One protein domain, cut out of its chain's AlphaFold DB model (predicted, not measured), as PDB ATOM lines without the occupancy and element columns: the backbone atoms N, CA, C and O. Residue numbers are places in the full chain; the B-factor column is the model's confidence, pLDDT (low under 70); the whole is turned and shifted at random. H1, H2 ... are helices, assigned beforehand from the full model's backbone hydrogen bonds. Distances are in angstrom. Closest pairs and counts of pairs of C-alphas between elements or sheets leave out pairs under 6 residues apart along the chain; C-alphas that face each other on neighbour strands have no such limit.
ATOM      1  N   CYS A   2     -28.392 -31.407  33.959       54.47
ATOM      2  CA  CYS A   2     -27.140 -30.651  34.059       54.47
ATOM      3  C   CYS A   2     -27.315 -29.291  33.369       54.47
ATOM      4  O   CYS A   2     -27.568 -29.242  32.169       54.47
ATOM      5  N   ARG A   3     -27.213 -28.186  34.116       53.34
ATOM      6  CA  ARG A   3     -27.189 -26.845  33.518       53.34
ATOM      7  C   ARG A   3     -25.774 -26.549  33.030       53.34
ATOM      8  O   ARG A   3     -24.846 -26.451  33.828       53.34
ATOM      9  N   HIS A   4     -25.632 -26.403  31.718       63.22
ATOM     10  CA  HIS A   4     -24.422 -25.896  31.085       63.22
ATOM     11  C   HIS A   4     -24.380 -24.378  31.290       63.22
ATOM     12  O   HIS A   4     -24.829 -23.612  30.440       63.22
ATOM     13  N   TYR A   5     -23.911 -23.936  32.460       59.03
ATOM     14  CA  TYR A   5     -23.675 -22.512  32.702       59.03
ATOM     15  C   TYR A   5     -22.575 -22.006  31.759       59.03
ATOM     16  O   TYR A   5     -21.631 -22.766  31.495       59.03
ATOM     17  N   PRO A   6     -22.647 -20.746  31.284       59.22
ATOM     18  CA  PRO A   6     -21.556 -20.146  30.523       59.22
ATOM     19  C   PRO A   6     -20.237 -20.310  31.286       59.22
ATOM     20  O   PRO A   6     -20.190 -20.168  32.507       59.22
ATOM     21  N   ASN A   7     -19.174 -20.648  30.556       65.38
ATOM     22  CA  ASN A   7     -17.834 -20.945  31.083       65.38
ATOM     23  C   ASN A   7     -17.715 -22.243  31.922       65.38
ATOM     24  O   ASN A   7     -16.675 -22.470  32.541       65.38
ATOM     25  N   SER A   8     -18.724 -23.128  31.910       72.19
ATOM     26  CA  SER A   8     -18.661 -24.453  32.550       72.19
ATOM     27  C   SER A   8     -18.975 -25.606  31.587       72.19
ATOM     28  O   SER A   8     -19.902 -25.551  30.781       72.19
ATOM     29  N   ILE A   9     -18.227 -26.700  31.712       79.25
ATOM     30  CA  ILE A   9     -18.464 -27.971  31.024       79.25
ATOM     31  C   ILE A   9     -19.005 -28.957  32.055       79.25
ATOM     32  O   ILE A   9     -18.263 -29.436  32.914       79.25
ATOM     33  N   CYS A  10     -20.305 -29.253  31.979       78.06
ATOM     34  CA  CYS A  10     -20.984 -30.199  32.874       78.06
ATOM     35  C   CYS A  10     -20.779 -29.901  34.379       78.06
ATOM     36  O   CYS A  10     -20.591 -30.819  35.176       78.06
ATOM     37  N   GLY A  11     -20.766 -28.621  34.775       75.44
ATOM     38  CA  GLY A  11     -20.500 -28.215  36.164       75.44
ATOM     39  C   GLY A  11     -19.021 -28.262  36.579       75.44
ATOM     40  O   GLY A  11     -18.723 -28.353  37.771       75.44
ATOM     41  N   LYS A  12     -18.092 -28.225  35.612       82.62
ATOM     42  CA  LYS A  12     -16.660 -27.969  35.827       82.62
ATOM     43  C   LYS A  12     -16.207 -26.773  35.000       82.62
ATOM     44  O   LYS A  12     -16.353 -26.768  33.780       82.62
ATOM     45  N   ASP A  13     -15.705 -25.760  35.685       84.31
ATOM     46  CA  ASP A  13     -15.154 -24.520  35.141       84.31
ATOM     47  C   ASP A  13     -13.777 -24.714  34.470       84.31
ATOM     48  O   ASP A  13     -13.210 -25.810  34.426       84.31
ATOM     49  N   ALA A  14     -13.228 -23.621  33.937       82.75
ATOM     50  CA  ALA A  14     -11.916 -23.599  33.299       82.75
ATOM     51  C   ALA A  14     -10.727 -23.734  34.276       82.75
ATOM     52  O   ALA A  14      -9.682 -24.243  33.862       82.75
ATOM     53  N   GLN A  15     -10.846 -23.311  35.543       85.94
ATOM     54  CA  GLN A  15      -9.760 -23.427  36.527       85.94
ATOM     55  C   GLN A  15      -9.519 -24.896  36.878       85.94
ATOM     56  O   GLN A  15      -8.403 -25.373  36.686       85.94
ATOM     57  N   PHE A  16     -10.574 -25.652  37.196       87.44
ATOM     58  CA  PHE A  16     -10.503 -27.096  37.455       87.44
ATOM     59  C   PHE A  16      -9.719 -27.863  36.374       87.44
ATOM     60  O   PHE A  16      -8.923 -28.756  36.678       87.44
ATOM     61  N   TYR A  17      -9.915 -27.523  35.095       86.62
ATOM     62  CA  TYR A  17      -9.182 -28.161  34.000       86.62
ATOM     63  C   TYR A  17      -7.760 -27.616  33.794       86.62
ATOM     64  O   TYR A  17      -6.893 -28.384  33.374       86.62
ATOM     65  N   ASN A  18      -7.489 -26.345  34.104       87.62
ATOM     66  CA  ASN A  18      -6.121 -25.821  34.156       87.62
ATOM     67  C   ASN A  18      -5.319 -26.497  35.279       87.62
ATOM     68  O   ASN A  18      -4.207 -26.951  35.029       87.62
ATOM     69  N   ASP A  19      -5.896 -26.681  36.464       87.12
ATOM     70  CA  ASP A  19      -5.238 -27.350  37.593       87.12
ATOM     71  C   ASP A  19      -4.934 -28.818  37.269       87.12
ATOM     72  O   ASP A  19      -3.838 -29.319  37.537       87.12
ATOM     73  N   LYS A  20      -5.859 -29.514  36.592       86.75
ATOM     74  CA  LYS A  20      -5.616 -30.872  36.071       86.75
ATOM     75  C   LYS A  20      -4.571 -30.941  34.952       86.75
ATOM     76  O   LYS A  20      -3.991 -32.006  34.759       86.75
ATOM     77  N   LEU A  21      -4.287 -29.843  34.247       84.94
ATOM     78  CA  LEU A  21      -3.148 -29.752  33.323       84.94
ATOM     79  C   LEU A  21      -1.835 -29.429  34.045       84.94
ATOM     80  O   LEU A  21      -0.817 -30.049  33.746       84.94
ATOM     81  N   ASN A  22      -1.859 -28.493  34.992       85.62
ATOM     82  CA  ASN A  22      -0.676 -28.007  35.704       85.62
ATOM     83  C   ASN A  22      -0.115 -29.063  36.672       85.62
ATOM     84  O   ASN A  22       1.095 -29.204  36.792       85.62
ATOM     85  N   THR A  23      -0.982 -29.883  37.275       84.50
ATOM     86  CA  THR A  23      -0.593 -31.064  38.076       84.50
ATOM     87  C   THR A  23      -0.039 -32.233  37.247       84.50
ATOM     88  O   THR A  23       0.294 -33.270  37.812       84.50
ATOM     89  N   GLY A  24      -0.005 -32.138  35.911       74.81
ATOM     90  CA  GLY A  24       0.447 -33.218  35.018       74.81
ATOM     91  C   GLY A  24      -0.439 -34.477  35.009       74.81
ATOM     92  O   GLY A  24      -0.136 -35.448  34.314       74.81
ATOM     93  N   THR A  25      -1.544 -34.494  35.762       78.12
ATOM     94  CA  THR A  25      -2.359 -35.700  35.972       78.12
ATOM     95  C   THR A  25      -3.144 -36.110  34.717       78.12
ATOM     96  O   THR A  25      -3.742 -35.293  34.014       78.12
ATOM     97  N   ARG A  26      -3.193 -37.416  34.406       81.00
ATOM     98  CA  ARG A  26      -3.916 -37.940  33.226       81.00
ATOM     99  C   ARG A  26      -5.439 -37.922  33.432       81.00
ATOM    100  O   ARG A  26      -6.051 -38.957  33.675       81.00
ATOM    101  N   PHE A  27      -6.072 -36.761  33.274       83.94
ATOM    102  CA  PHE A  27      -7.533 -36.625  33.352       83.94
ATOM    103  C   PHE A  27      -8.269 -36.992  32.045       83.94
ATOM    104  O   PHE A  27      -7.709 -36.941  30.941       83.94
ATOM    105  N   ARG A  28      -9.559 -37.324  32.179       83.25
ATOM    106  CA  ARG A  28     -10.562 -37.386  31.098       83.25
ATOM    107  C   ARG A  28     -11.470 -36.157  31.194       83.25
ATOM    108  O   ARG A  28     -11.648 -35.628  32.286       83.25
ATOM    109  N   LEU A  29     -12.055 -35.716  30.079       85.56
ATOM    110  CA  LEU A  29     -13.092 -34.679  30.117       85.56
ATOM    111  C   LEU A  29     -14.320 -35.213  30.870       85.56
ATOM    112  O   LEU A  29     -14.744 -36.338  30.603       85.56
ATOM    113  N   PHE A  30     -14.885 -34.425  31.785       83.75
ATOM    114  CA  PHE A  30     -16.125 -34.794  32.461       83.75
ATOM    115  C   PHE A  30     -17.320 -34.440  31.569       83.75
ATOM    116  O   PHE A  30     -17.483 -33.288  31.175       83.75
ATOM    117  N   LEU A  31     -18.142 -35.439  31.245       85.69
ATOM    118  CA  LEU A  31     -19.390 -35.291  30.496       85.69
ATOM    119  C   LEU A  31     -20.522 -35.875  31.338       85.69
ATOM    120  O   LEU A  31     -20.437 -37.034  31.752       85.69
ATOM    121  N   CYS A  32     -21.580 -35.104  31.590       84.50
ATOM    122  CA  CYS A  32     -22.735 -35.603  32.330       84.50
ATOM    123  C   CYS A  32     -23.552 -36.606  31.491       84.50
ATOM    124  O   CYS A  32     -23.364 -36.729  30.280       84.50
ATOM    125  N   GLN A  33     -24.473 -37.330  32.133       82.56
ATOM    126  CA  GLN A  33     -25.276 -38.359  31.464       82.56
ATOM    127  C   GLN A  33     -26.151 -37.804  30.325       82.56
ATOM    128  O   GLN A  33     -26.306 -38.489  29.318       82.56
ATOM    129  N   SER A  34     -26.650 -36.565  30.447       82.19
ATOM    130  CA  SER A  34     -27.374 -35.857  29.377       82.19
ATOM    131  C   SER A  34     -26.472 -35.689  28.154       82.19
ATOM    132  O   SER A  34     -26.710 -36.307  27.125       82.19
ATOM    133  N   THR A  35     -25.332 -35.011  28.321       84.19
ATOM    134  CA  THR A  35     -24.364 -34.748  27.246       84.19
ATOM    135  C   THR A  35     -23.852 -36.035  26.588       84.19
ATOM    136  O   THR A  35     -23.585 -36.057  25.391       84.19
ATOM    137  N   GLN A  36     -23.712 -37.127  27.348       84.94
ATOM    138  CA  GLN A  36     -23.370 -38.443  26.794       84.94
ATOM    139  C   GLN A  36     -24.496 -39.044  25.934       84.94
ATOM    140  O   GLN A  36     -24.193 -39.669  24.918       84.94
ATOM    141  N   ALA A  37     -25.765 -38.852  26.309       83.00
ATOM    142  CA  ALA A  37     -26.921 -39.238  25.498       83.00
ATOM    143  C   ALA A  37     -27.025 -38.389  24.220       83.00
ATOM    144  O   ALA A  37     -27.231 -38.943  23.143       83.00
ATOM    145  N   ASP A  38     -26.795 -37.079  24.315       83.31
ATOM    146  CA  ASP A  38     -26.854 -36.155  23.175       83.31
ATOM    147  C   ASP A  38     -25.733 -36.462  22.162       83.31
ATOM    148  O   ASP A  38     -25.970 -36.571  20.956       83.31
ATOM    149  N   VAL A  39     -24.512 -36.721  22.652       85.81
ATOM    150  CA  VAL A  39     -23.396 -37.213  21.825       85.81
ATOM    151  C   VAL A  39     -23.724 -38.573  21.199       85.81
ATOM    152  O   VAL A  39     -23.417 -38.776  20.025       85.81
ATOM    153  N   ALA A  40     -24.363 -39.495  21.928       84.31
ATOM    154  CA  ALA A  40     -24.782 -40.785  21.377       84.31
ATOM    155  C   ALA A  40     -25.848 -40.629  20.274       84.31
ATOM    156  O   ALA A  40     -25.732 -41.257  19.223       84.31
ATOM    157  N   PHE A  41     -26.831 -39.743  20.452       84.06
ATOM    158  CA  PHE A  41     -27.840 -39.423  19.438       84.06
ATOM    159  C   PHE A  41     -27.200 -38.855  18.159       84.06
ATOM    160  O   PHE A  41     -27.498 -39.316  17.057       84.06
ATOM    161  N   ILE A  42     -26.242 -37.931  18.293       83.50
ATOM    162  CA  ILE A  42     -25.482 -37.396  17.149       83.50
ATOM    163  C   ILE A  42     -24.613 -38.488  16.495       83.50
ATOM    164  O   ILE A  42     -24.512 -38.535  15.270       83.50
ATOM    165  N   ILE A  43     -24.014 -39.400  17.270       84.06
ATOM    166  CA  ILE A  43     -23.262 -40.551  16.736       84.06
ATOM    167  C   ILE A  43     -24.165 -41.512  15.950       84.06
ATOM    168  O   ILE A  43     -23.709 -42.055  14.947       84.06
ATOM    169  N   HIS A  44     -25.416 -41.705  16.373       80.88
ATOM    170  CA  HIS A  44     -26.379 -42.571  15.688       80.88
ATOM    171  C   HIS A  44     -26.908 -41.951  14.386       80.88
ATOM    172  O   HIS A  44     -27.015 -42.634  13.370       80.88
ATOM    173  N   ASN A  45     -27.222 -40.652  14.401       79.94
ATOM    174  CA  ASN A  45     -27.966 -40.001  13.317       79.94
ATOM    175  C   ASN A  45     -27.084 -39.253  12.295       79.94
ATOM    176  O   ASN A  45     -27.585 -38.805  11.263       79.94
ATOM    177  N   LYS A  46     -25.768 -39.134  12.528       76.25
ATOM    178  CA  LYS A  46     -24.830 -38.508  11.578       76.25
ATOM    179  C   LYS A  46     -24.740 -39.285  10.253       76.25
ATOM    180  O   LYS A  46     -24.132 -40.348  10.161       76.25
ATOM    181  N   ARG A  47     -25.239 -38.695   9.165       56.97
ATOM    182  CA  ARG A  47     -24.989 -39.172   7.792       56.97
ATOM    183  C   ARG A  47     -23.746 -38.501   7.190       56.97
ATOM    184  O   ARG A  47     -23.833 -37.820   6.177       56.97
ATOM    185  N   GLY A  48     -22.585 -38.653   7.839       69.31
ATOM    186  CA  GLY A  48     -21.308 -38.134   7.324       69.31
ATOM    187  C   GLY A  48     -20.263 -37.740   8.377       69.31
ATOM    188  O   GLY A  48     -20.421 -37.972   9.579       69.31
ATOM    189  N   LYS A  49     -19.167 -37.122   7.911       71.56
ATOM    190  CA  LYS A  49     -18.049 -36.634   8.742       71.56
ATOM    191  C   LYS A  49     -18.395 -35.297   9.418       71.56
ATOM    192  O   LYS A  49     -17.986 -34.237   8.955       71.56
ATOM    193  N   VAL A  50     -19.119 -35.338  10.536       75.31
ATOM    194  CA  VAL A  50     -19.405 -34.133  11.341       75.31
ATOM    195  C   VAL A  50     -18.142 -33.666  12.077       75.31
ATOM    196  O   VAL A  50     -17.484 -34.446  12.767       75.31
ATOM    197  N   GLY A  51     -17.806 -32.379  11.968       83.44
ATOM    198  CA  GLY A  51     -16.664 -31.793  12.672       83.44
ATOM    199  C   GLY A  51     -16.857 -31.790  14.193       83.44
ATOM    200  O   GLY A  51     -17.866 -31.303  14.697       83.44
ATOM    201  N   ILE A  52     -15.865 -32.268  14.952       86.81
ATOM    202  CA  ILE A  52     -15.972 -32.460  16.415       86.81
ATOM    203  C   ILE A  52     -16.341 -31.180  17.198       86.81
ATOM    204  O   ILE A  52     -17.011 -31.252  18.225       86.81
ATOM    205  N   LYS A  53     -15.969 -29.994  16.693       85.56
ATOM    206  CA  LYS A  53     -16.362 -28.696  17.275       85.56
ATOM    207  C   LYS A  53     -17.842 -28.346  17.052       85.56
ATOM    208  O   LYS A  53     -18.399 -27.611  17.859       85.56
ATOM    209  N   ALA A  54     -18.472 -28.853  15.990       83.88
ATOM    210  CA  ALA A  54     -19.909 -28.691  15.755       83.88
ATOM    211  C   ALA A  54     -20.714 -29.615  16.681       83.88
ATOM    212  O   ALA A  54     -21.637 -29.148  17.341       83.88
ATOM    213  N   VAL A  55     -20.285 -30.879  16.832       85.62
ATOM    214  CA  VAL A  55     -20.842 -31.808  17.838       85.62
ATOM    215  C   VAL A  55     -20.778 -31.187  19.237       85.62
ATOM    216  O   VAL A  55     -21.778 -31.166  19.942       85.62
ATOM    217  N   ALA A  56     -19.625 -30.621  19.615       85.19
ATOM    218  CA  ALA A  56     -19.458 -29.939  20.896       85.19
ATOM    219  C   ALA A  56     -20.496 -28.822  21.101       85.19
ATOM    220  O   ALA A  56     -21.230 -28.852  22.086       85.19
ATOM    221  N   LYS A  57     -20.604 -27.883  20.148       83.94
ATOM    222  CA  LYS A  57     -21.577 -26.782  20.205       83.94
ATOM    223  C   LYS A  57     -23.020 -27.273  20.350       83.94
ATOM    224  O   LYS A  57     -23.744 -26.737  21.181       83.94
ATOM    225  N   ALA A  58     -23.422 -28.285  19.581       80.81
ATOM    226  CA  ALA A  58     -24.775 -28.843  19.644       80.81
ATOM    227  C   ALA A  58     -25.091 -29.492  21.004       80.81
ATOM    228  O   ALA A  58     -26.222 -29.432  21.466       80.81
ATOM    229  N   CYS A  59     -24.082 -30.040  21.687       80.88
ATOM    230  CA  CYS A  59     -24.188 -30.541  23.060       80.88
ATOM    231  C   CYS A  59     -24.000 -29.447  24.139       80.88
ATOM    232  O   CYS A  59     -23.651 -29.763  25.279       80.88
ATOM    233  N   GLY A  60     -24.132 -28.160  23.791       78.94
ATOM    234  CA  GLY A  60     -23.932 -27.036  24.716       78.94
ATOM    235  C   GLY A  60     -22.498 -26.903  25.251       78.94
ATOM    236  O   GLY A  60     -22.288 -26.331  26.321       78.94
ATOM    237  N   LEU A  61     -21.497 -27.474  24.568       82.56
ATOM    238  CA  LEU A  61     -20.091 -27.426  24.977       82.56
ATOM    239  C   LEU A  61     -19.343 -26.320  24.233       82.56
ATOM    240  O   LEU A  61     -18.972 -26.451  23.064       82.56
ATOM    241  N   HIS A  62     -19.065 -25.241  24.958       82.94
ATOM    242  CA  HIS A  62     -18.224 -24.149  24.492       82.94
ATOM    243  C   HIS A  62     -16.769 -24.422  24.900       82.94
ATOM    244  O   HIS A  62     -16.468 -24.638  26.071       82.94
ATOM    245  N   PHE A  63     -15.865 -24.432  23.916       83.69
ATOM    246  CA  PHE A  63     -14.425 -24.589  24.119       83.69
ATOM    247  C   PHE A  63     -13.685 -23.392  23.516       83.69
ATOM    248  O   PHE A  63     -13.858 -23.086  22.332       83.69
ATOM    249  N   ASP A  64     -12.825 -22.752  24.306       81.31
ATOM    250  CA  ASP A  64     -12.077 -21.567  23.882       81.31
ATOM    251  C   ASP A  64     -11.072 -21.831  22.755       81.31
ATOM    252  O   ASP A  64     -10.598 -22.948  22.527       81.31
ATOM    253  N   ARG A  65     -10.650 -20.753  22.085       79.56
ATOM    254  CA  ARG A  65      -9.556 -20.800  21.096       79.56
ATOM    255  C   ARG A  65      -8.162 -20.967  21.738       79.56
ATOM    256  O   ARG A  65      -7.206 -21.289  21.036       79.56
ATOM    257  N   GLY A  66      -8.041 -20.765  23.055       86.06
ATOM    258  CA  GLY A  66      -6.781 -20.802  23.810       86.06
ATOM    259  C   GLY A  66      -6.137 -22.192  23.963       86.06
ATOM    260  O   GLY A  66      -6.609 -23.197  23.425       86.06
ATOM    261  N   ARG A  67      -5.027 -22.266  24.718       87.50
ATOM    262  CA  ARG A  67      -4.311 -23.529  25.019       87.50
ATOM    263  C   ARG A  67      -5.235 -24.565  25.667       87.50
ATOM    264  O   ARG A  67      -5.290 -25.694  25.192       87.50
ATOM    265  N   LEU A  68      -5.984 -24.159  26.697       86.69
ATOM    266  CA  LEU A  68      -6.930 -25.021  27.409       86.69
ATOM    267  C   LEU A  68      -7.982 -25.608  26.456       86.69
ATOM    268  O   LEU A  68      -8.062 -26.825  26.314       86.69
ATOM    269  N   GLY A  69      -8.740 -24.760  25.754       86.81
ATOM    270  CA  GLY A  69      -9.818 -25.203  24.866       86.81
ATOM    271  C   GLY A  69      -9.350 -26.125  23.734       86.81
ATOM    272  O   GLY A  69     -10.017 -27.118  23.447       86.81
ATOM    273  N   ARG A  70      -8.150 -25.908  23.166       88.69
ATOM    274  CA  ARG A  70      -7.529 -26.863  22.221       88.69
ATOM    275  C   ARG A  70      -7.321 -28.253  22.835       88.69
ATOM    276  O   ARG A  70      -7.601 -29.258  22.181       88.69
ATOM    277  N   ILE A  71      -6.875 -28.325  24.090       89.38
ATOM    278  CA  ILE A  71      -6.680 -29.598  24.798       89.38
ATOM    279  C   ILE A  71      -8.032 -30.228  25.167       89.38
ATOM    280  O   ILE A  71      -8.206 -31.433  24.978       89.38
ATOM    281  N   LEU A  72      -9.014 -29.440  25.614       88.88
ATOM    282  CA  LEU A  72     -10.358 -29.935  25.938       88.88
ATOM    283  C   LEU A  72     -11.095 -30.486  24.706       88.88
ATOM    284  O   LEU A  72     -11.697 -31.552  24.807       88.88
ATOM    285  N   VAL A  73     -10.958 -29.863  23.528       90.56
ATOM    286  CA  VAL A  73     -11.458 -30.417  22.251       90.56
ATOM    287  C   VAL A  73     -10.801 -31.764  21.925       90.56
ATOM    288  O   VAL A  73     -11.488 -32.690  21.497       90.56
ATOM    289  N   SER A  74      -9.494 -31.918  22.168       89.94
ATOM    290  CA  SER A  74      -8.796 -33.202  21.982       89.94
ATOM    291  C   SER A  74      -9.292 -34.277  22.965       89.94
ATOM    292  O   SER A  74      -9.576 -35.411  22.573       89.94
ATOM    293  N   LYS A  75      -9.516 -33.913  24.236       90.12
ATOM    294  CA  LYS A  75     -10.128 -34.802  25.241       90.12
ATOM    295  C   LYS A  75     -11.580 -35.163  24.894       90.12
ATOM    296  O   LYS A  75     -11.983 -36.302  25.127       90.12
ATOM    297  N   PHE A  76     -12.346 -34.236  24.317       90.44
ATOM    298  CA  PHE A  76     -13.706 -34.482  23.834       90.44
ATOM    299  C   PHE A  76     -13.714 -35.454  22.648       90.44
ATOM    300  O   PHE A  76     -14.476 -36.416  22.670       90.44
ATOM    301  N   LEU A  77     -12.803 -35.295  21.678       90.19
ATOM    302  CA  LEU A  77     -12.626 -36.246  20.572       90.19
ATOM    303  C   LEU A  77     -12.323 -37.667  21.078       90.19
ATOM    304  O   LEU A  77     -12.900 -38.633  20.580       90.19
ATOM    305  N   GLN A  78     -11.482 -37.801  22.109       89.19
ATOM    306  CA  GLN A  78     -11.202 -39.094  22.747       89.19
ATOM    307  C   GLN A  78     -12.445 -39.707  23.422       89.19
ATOM    308  O   GLN A  78     -12.619 -40.923  23.370       89.19
ATOM    309  N   GLN A  79     -13.327 -38.900  24.032       87.69
ATOM    310  CA  GLN A  79     -14.605 -39.398  24.568       87.69
ATOM    311  C   GLN A  79     -15.596 -39.765  23.453       87.69
ATOM    312  O   GLN A  79     -16.229 -40.815  23.537       87.69
ATOM    313  N   PHE A  80     -15.687 -38.964  22.389       87.94
ATOM    314  CA  PHE A  80     -16.535 -39.231  21.224       87.94
ATOM    315  C   PHE A  80     -16.171 -40.568  20.560       87.94
ATOM    316  O   PHE A  80     -17.029 -41.432  20.412       87.94
ATOM    317  N   GLN A  81     -14.884 -40.792  20.268       88.25
ATOM    318  CA  GLN A  81     -14.386 -42.054  19.701       88.25
ATOM    319  C   GLN A  81     -14.593 -43.256  20.641       88.25
ATOM    320  O   GLN A  81     -14.788 -44.381  20.180       88.25
ATOM    321  N   TYR A  82     -14.546 -43.047  21.961       87.56
ATOM    322  CA  TYR A  82     -14.844 -44.095  22.938       87.56
ATOM    323  C   TYR A  82     -16.337 -44.459  22.951       87.56
ATOM    324  O   TYR A  82     -16.670 -45.644  22.929       87.56
ATOM    325  N   LEU A  83     -17.233 -43.463  22.936       84.62
ATOM    326  CA  LEU A  83     -18.681 -43.676  22.845       84.62
ATOM    327  C   LEU A  83     -19.064 -44.343  21.519       84.62
ATOM    328  O   LEU A  83     -19.800 -45.323  21.532       84.62
ATOM    329  N   GLU A  84     -18.487 -43.902  20.404       85.31
ATOM    330  CA  GLU A  84     -18.664 -44.494  19.074       85.31
ATOM    331  C   GLU A  84     -18.277 -45.981  19.047       85.31
ATOM    332  O   GLU A  84     -19.085 -46.827  18.659       85.31
ATOM    333  N   LYS A  85     -17.096 -46.336  19.573       87.06
ATOM    334  CA  LYS A  85     -16.670 -47.743  19.707       87.06
ATOM    335  C   LYS A  85     -17.562 -48.544  20.664       87.06
ATOM    336  O   LYS A  85     -17.835 -49.716  20.401       87.06
ATOM    337  N   LYS A  86     -18.040 -47.933  21.756       84.62
ATOM    338  CA  LYS A  86     -18.975 -48.564  22.705       84.62
ATOM    339  C   LYS A  86     -20.330 -48.853  22.047       84.62
ATOM    340  O   LYS A  86     -20.863 -49.941  22.245       84.62
ATOM    341  N   MET A  87     -20.853 -47.922  21.249       80.00
ATOM    342  CA  MET A  87     -22.107 -48.075  20.503       80.00
ATOM    343  C   MET A  87     -21.989 -49.124  19.396       80.00
ATOM    344  O   MET A  87     -22.835 -50.011  19.328       80.00
ATOM    345  N   ALA A  88     -20.913 -49.098  18.601       80.06
ATOM    346  CA  ALA A  88     -20.662 -50.110  17.573       80.06
ATOM    347  C   ALA A  88     -20.584 -51.528  18.173       80.06
ATOM    348  O   ALA A  88     -21.236 -52.447  17.678       80.06
ATOM    349  N   LYS A  89     -19.863 -51.705  19.294       81.12
ATOM    350  CA  LYS A  89     -19.802 -52.994  20.009       81.12
ATOM    351  C   LYS A  89     -21.159 -53.420  20.584       81.12
ATOM    352  O   LYS A  89     -21.459 -54.611  20.602       81.12
ATOM    353  N   ALA A  90     -21.967 -52.478  21.064       74.50
ATOM    354  CA  ALA A  90     -23.294 -52.768  21.600       74.50
ATOM    355  C   ALA A  90     -24.271 -53.223  20.500       74.50
ATOM    356  O   ALA A  90     -24.905 -54.266  20.651       74.50
ATOM    357  N   ALA A  91     -24.297 -52.525  19.357       70.81
ATOM    358  CA  ALA A  91     -25.062 -52.928  18.176       70.81
ATOM    359  C   ALA A  91     -24.648 -54.327  17.681       70.81
ATOM    360  O   ALA A  91     -25.495 -55.205  17.538       70.81
ATOM    361  N   ALA A  92     -23.341 -54.579  17.541       67.06
ATOM    362  CA  ALA A  92     -22.798 -55.880  17.134       67.06
ATOM    363  C   ALA A  92     -23.021 -57.024  18.150       67.06
ATOM    364  O   ALA A  92     -22.776 -58.180  17.825       67.06
ATOM    365  N   THR A  93     -23.469 -56.728  19.375       67.81
ATOM    366  CA  THR A  93     -23.828 -57.738  20.392       67.81
ATOM    367  C   THR A  93     -25.327 -57.770  20.704       67.81
ATOM    368  O   THR A  93     -25.729 -58.425  21.664       67.81
ATOM    369  N   GLY A  94     -26.158 -57.059  19.930       57.50
ATOM    370  CA  GLY A  94     -27.611 -56.976  20.135       57.50
ATOM    371  C   GLY A  94     -28.038 -56.289  21.441       57.50
ATOM    372  O   GLY A  94     -29.211 -56.334  21.803       57.50
ATOM    373  N   LYS A  95     -27.111 -55.658  22.178       55.12
ATOM    374  CA  LYS A  95     -27.391 -55.067  23.494       55.12
ATOM    375  C   LYS A  95     -27.765 -53.596  23.352       55.12
ATOM    376  O   LYS A  95     -26.914 -52.759  23.060       55.12
ATOM    377  N   GLN A  96     -29.030 -53.268  23.605       53.78
ATOM    378  CA  GLN A  96     -29.508 -51.886  23.587       53.78
ATOM    379  C   GLN A  96     -28.826 -51.051  24.686       53.78
ATOM    380  O   GLN A  96     -28.848 -51.403  25.865       53.78
TER     381      GLN A  96
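This is residues 2 to 96 of the 174 residues of an uncharacterized protein of Gibberella fujikuroi (strain CBS 195.34 / IMI 58289 / NRRL A-6831) (UniProt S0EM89). One long helix, H4, is the spine of the model, and the shorter helices H2 and H3 cross it steeply on one side, H3 nearer its first residues and H2 farther along. H1 lies across near the beginning of H4, and at the other end residues 89 to 94 stick out free of the rest. The printed part has 95 residues with four named helices, in the order H1, H2, H3, H4, and no named strand; the class is all helix. The whole is compact, with a radius of gyration of the C-alphas of 14.0 A, yet elongated in outline, with spans of 42 by 25 by 25 A.

H4, residues 67 to 91, runs 36.6 A from C-alpha 67 at (-4.311, -23.529, 25.019) to C-alpha 91 at (-25.062, -52.928, 18.176). H3, residues 52 to 58, is 10.0 A long. H2, residues 33 to 45, is 18.4 A long. H1, residues 14 to 22, begins with C-alpha 14 at (-11.916, -23.599, 33.299) and is 12.3 A long.

H4 is the hub, touching the three other helices, and the helix packing is mostly crossed. H3 touches H4 at residues 73 to 77 of H4 alone; the closest C-alphas, those of Ile 52 and Leu 77, are 6.5 A apart. The lines of H3 and H4 are about perpendicular, at 86 degrees. H2 touches H4 with residues 39 to 43 alone, at residues 80 to 87 of H4; the closest C-alphas, those of Ile 43 and Glu 84, are 6.5 A apart. H2 and H4 run the same way at a steep tilt of 66 degrees. H2 and H3 are close but not clearly touching, their closest C-alphas being those of Val 39 and Val 55, 7.2 A apart. H1 and H4 only just touch, with 3 pairs of C-alphas within 8 A, the closest being those of Asn 18 and Leu 68, 6.8 A apart. Their lines are about perpendicular, at 88 degrees. H1 is apart from H2 and from H3. In H1, H2, H3 and H4 every O i to N i+4 pair is within hydrogen-bond range.

The two C-alphas farthest apart, those of Asn 22 and Gly 94, are 42.5 A from each other. The printed part has no cut, and the three links between helices are short. Residues 2 to 13 hold no named element, but residues 8 to 9 pair with residues 12 to 13, antiparallel. The mean pLDDT of the printed part is 80.4, and it is under 70 at residues 2 to 7, 47 to 48 and 92 to 96.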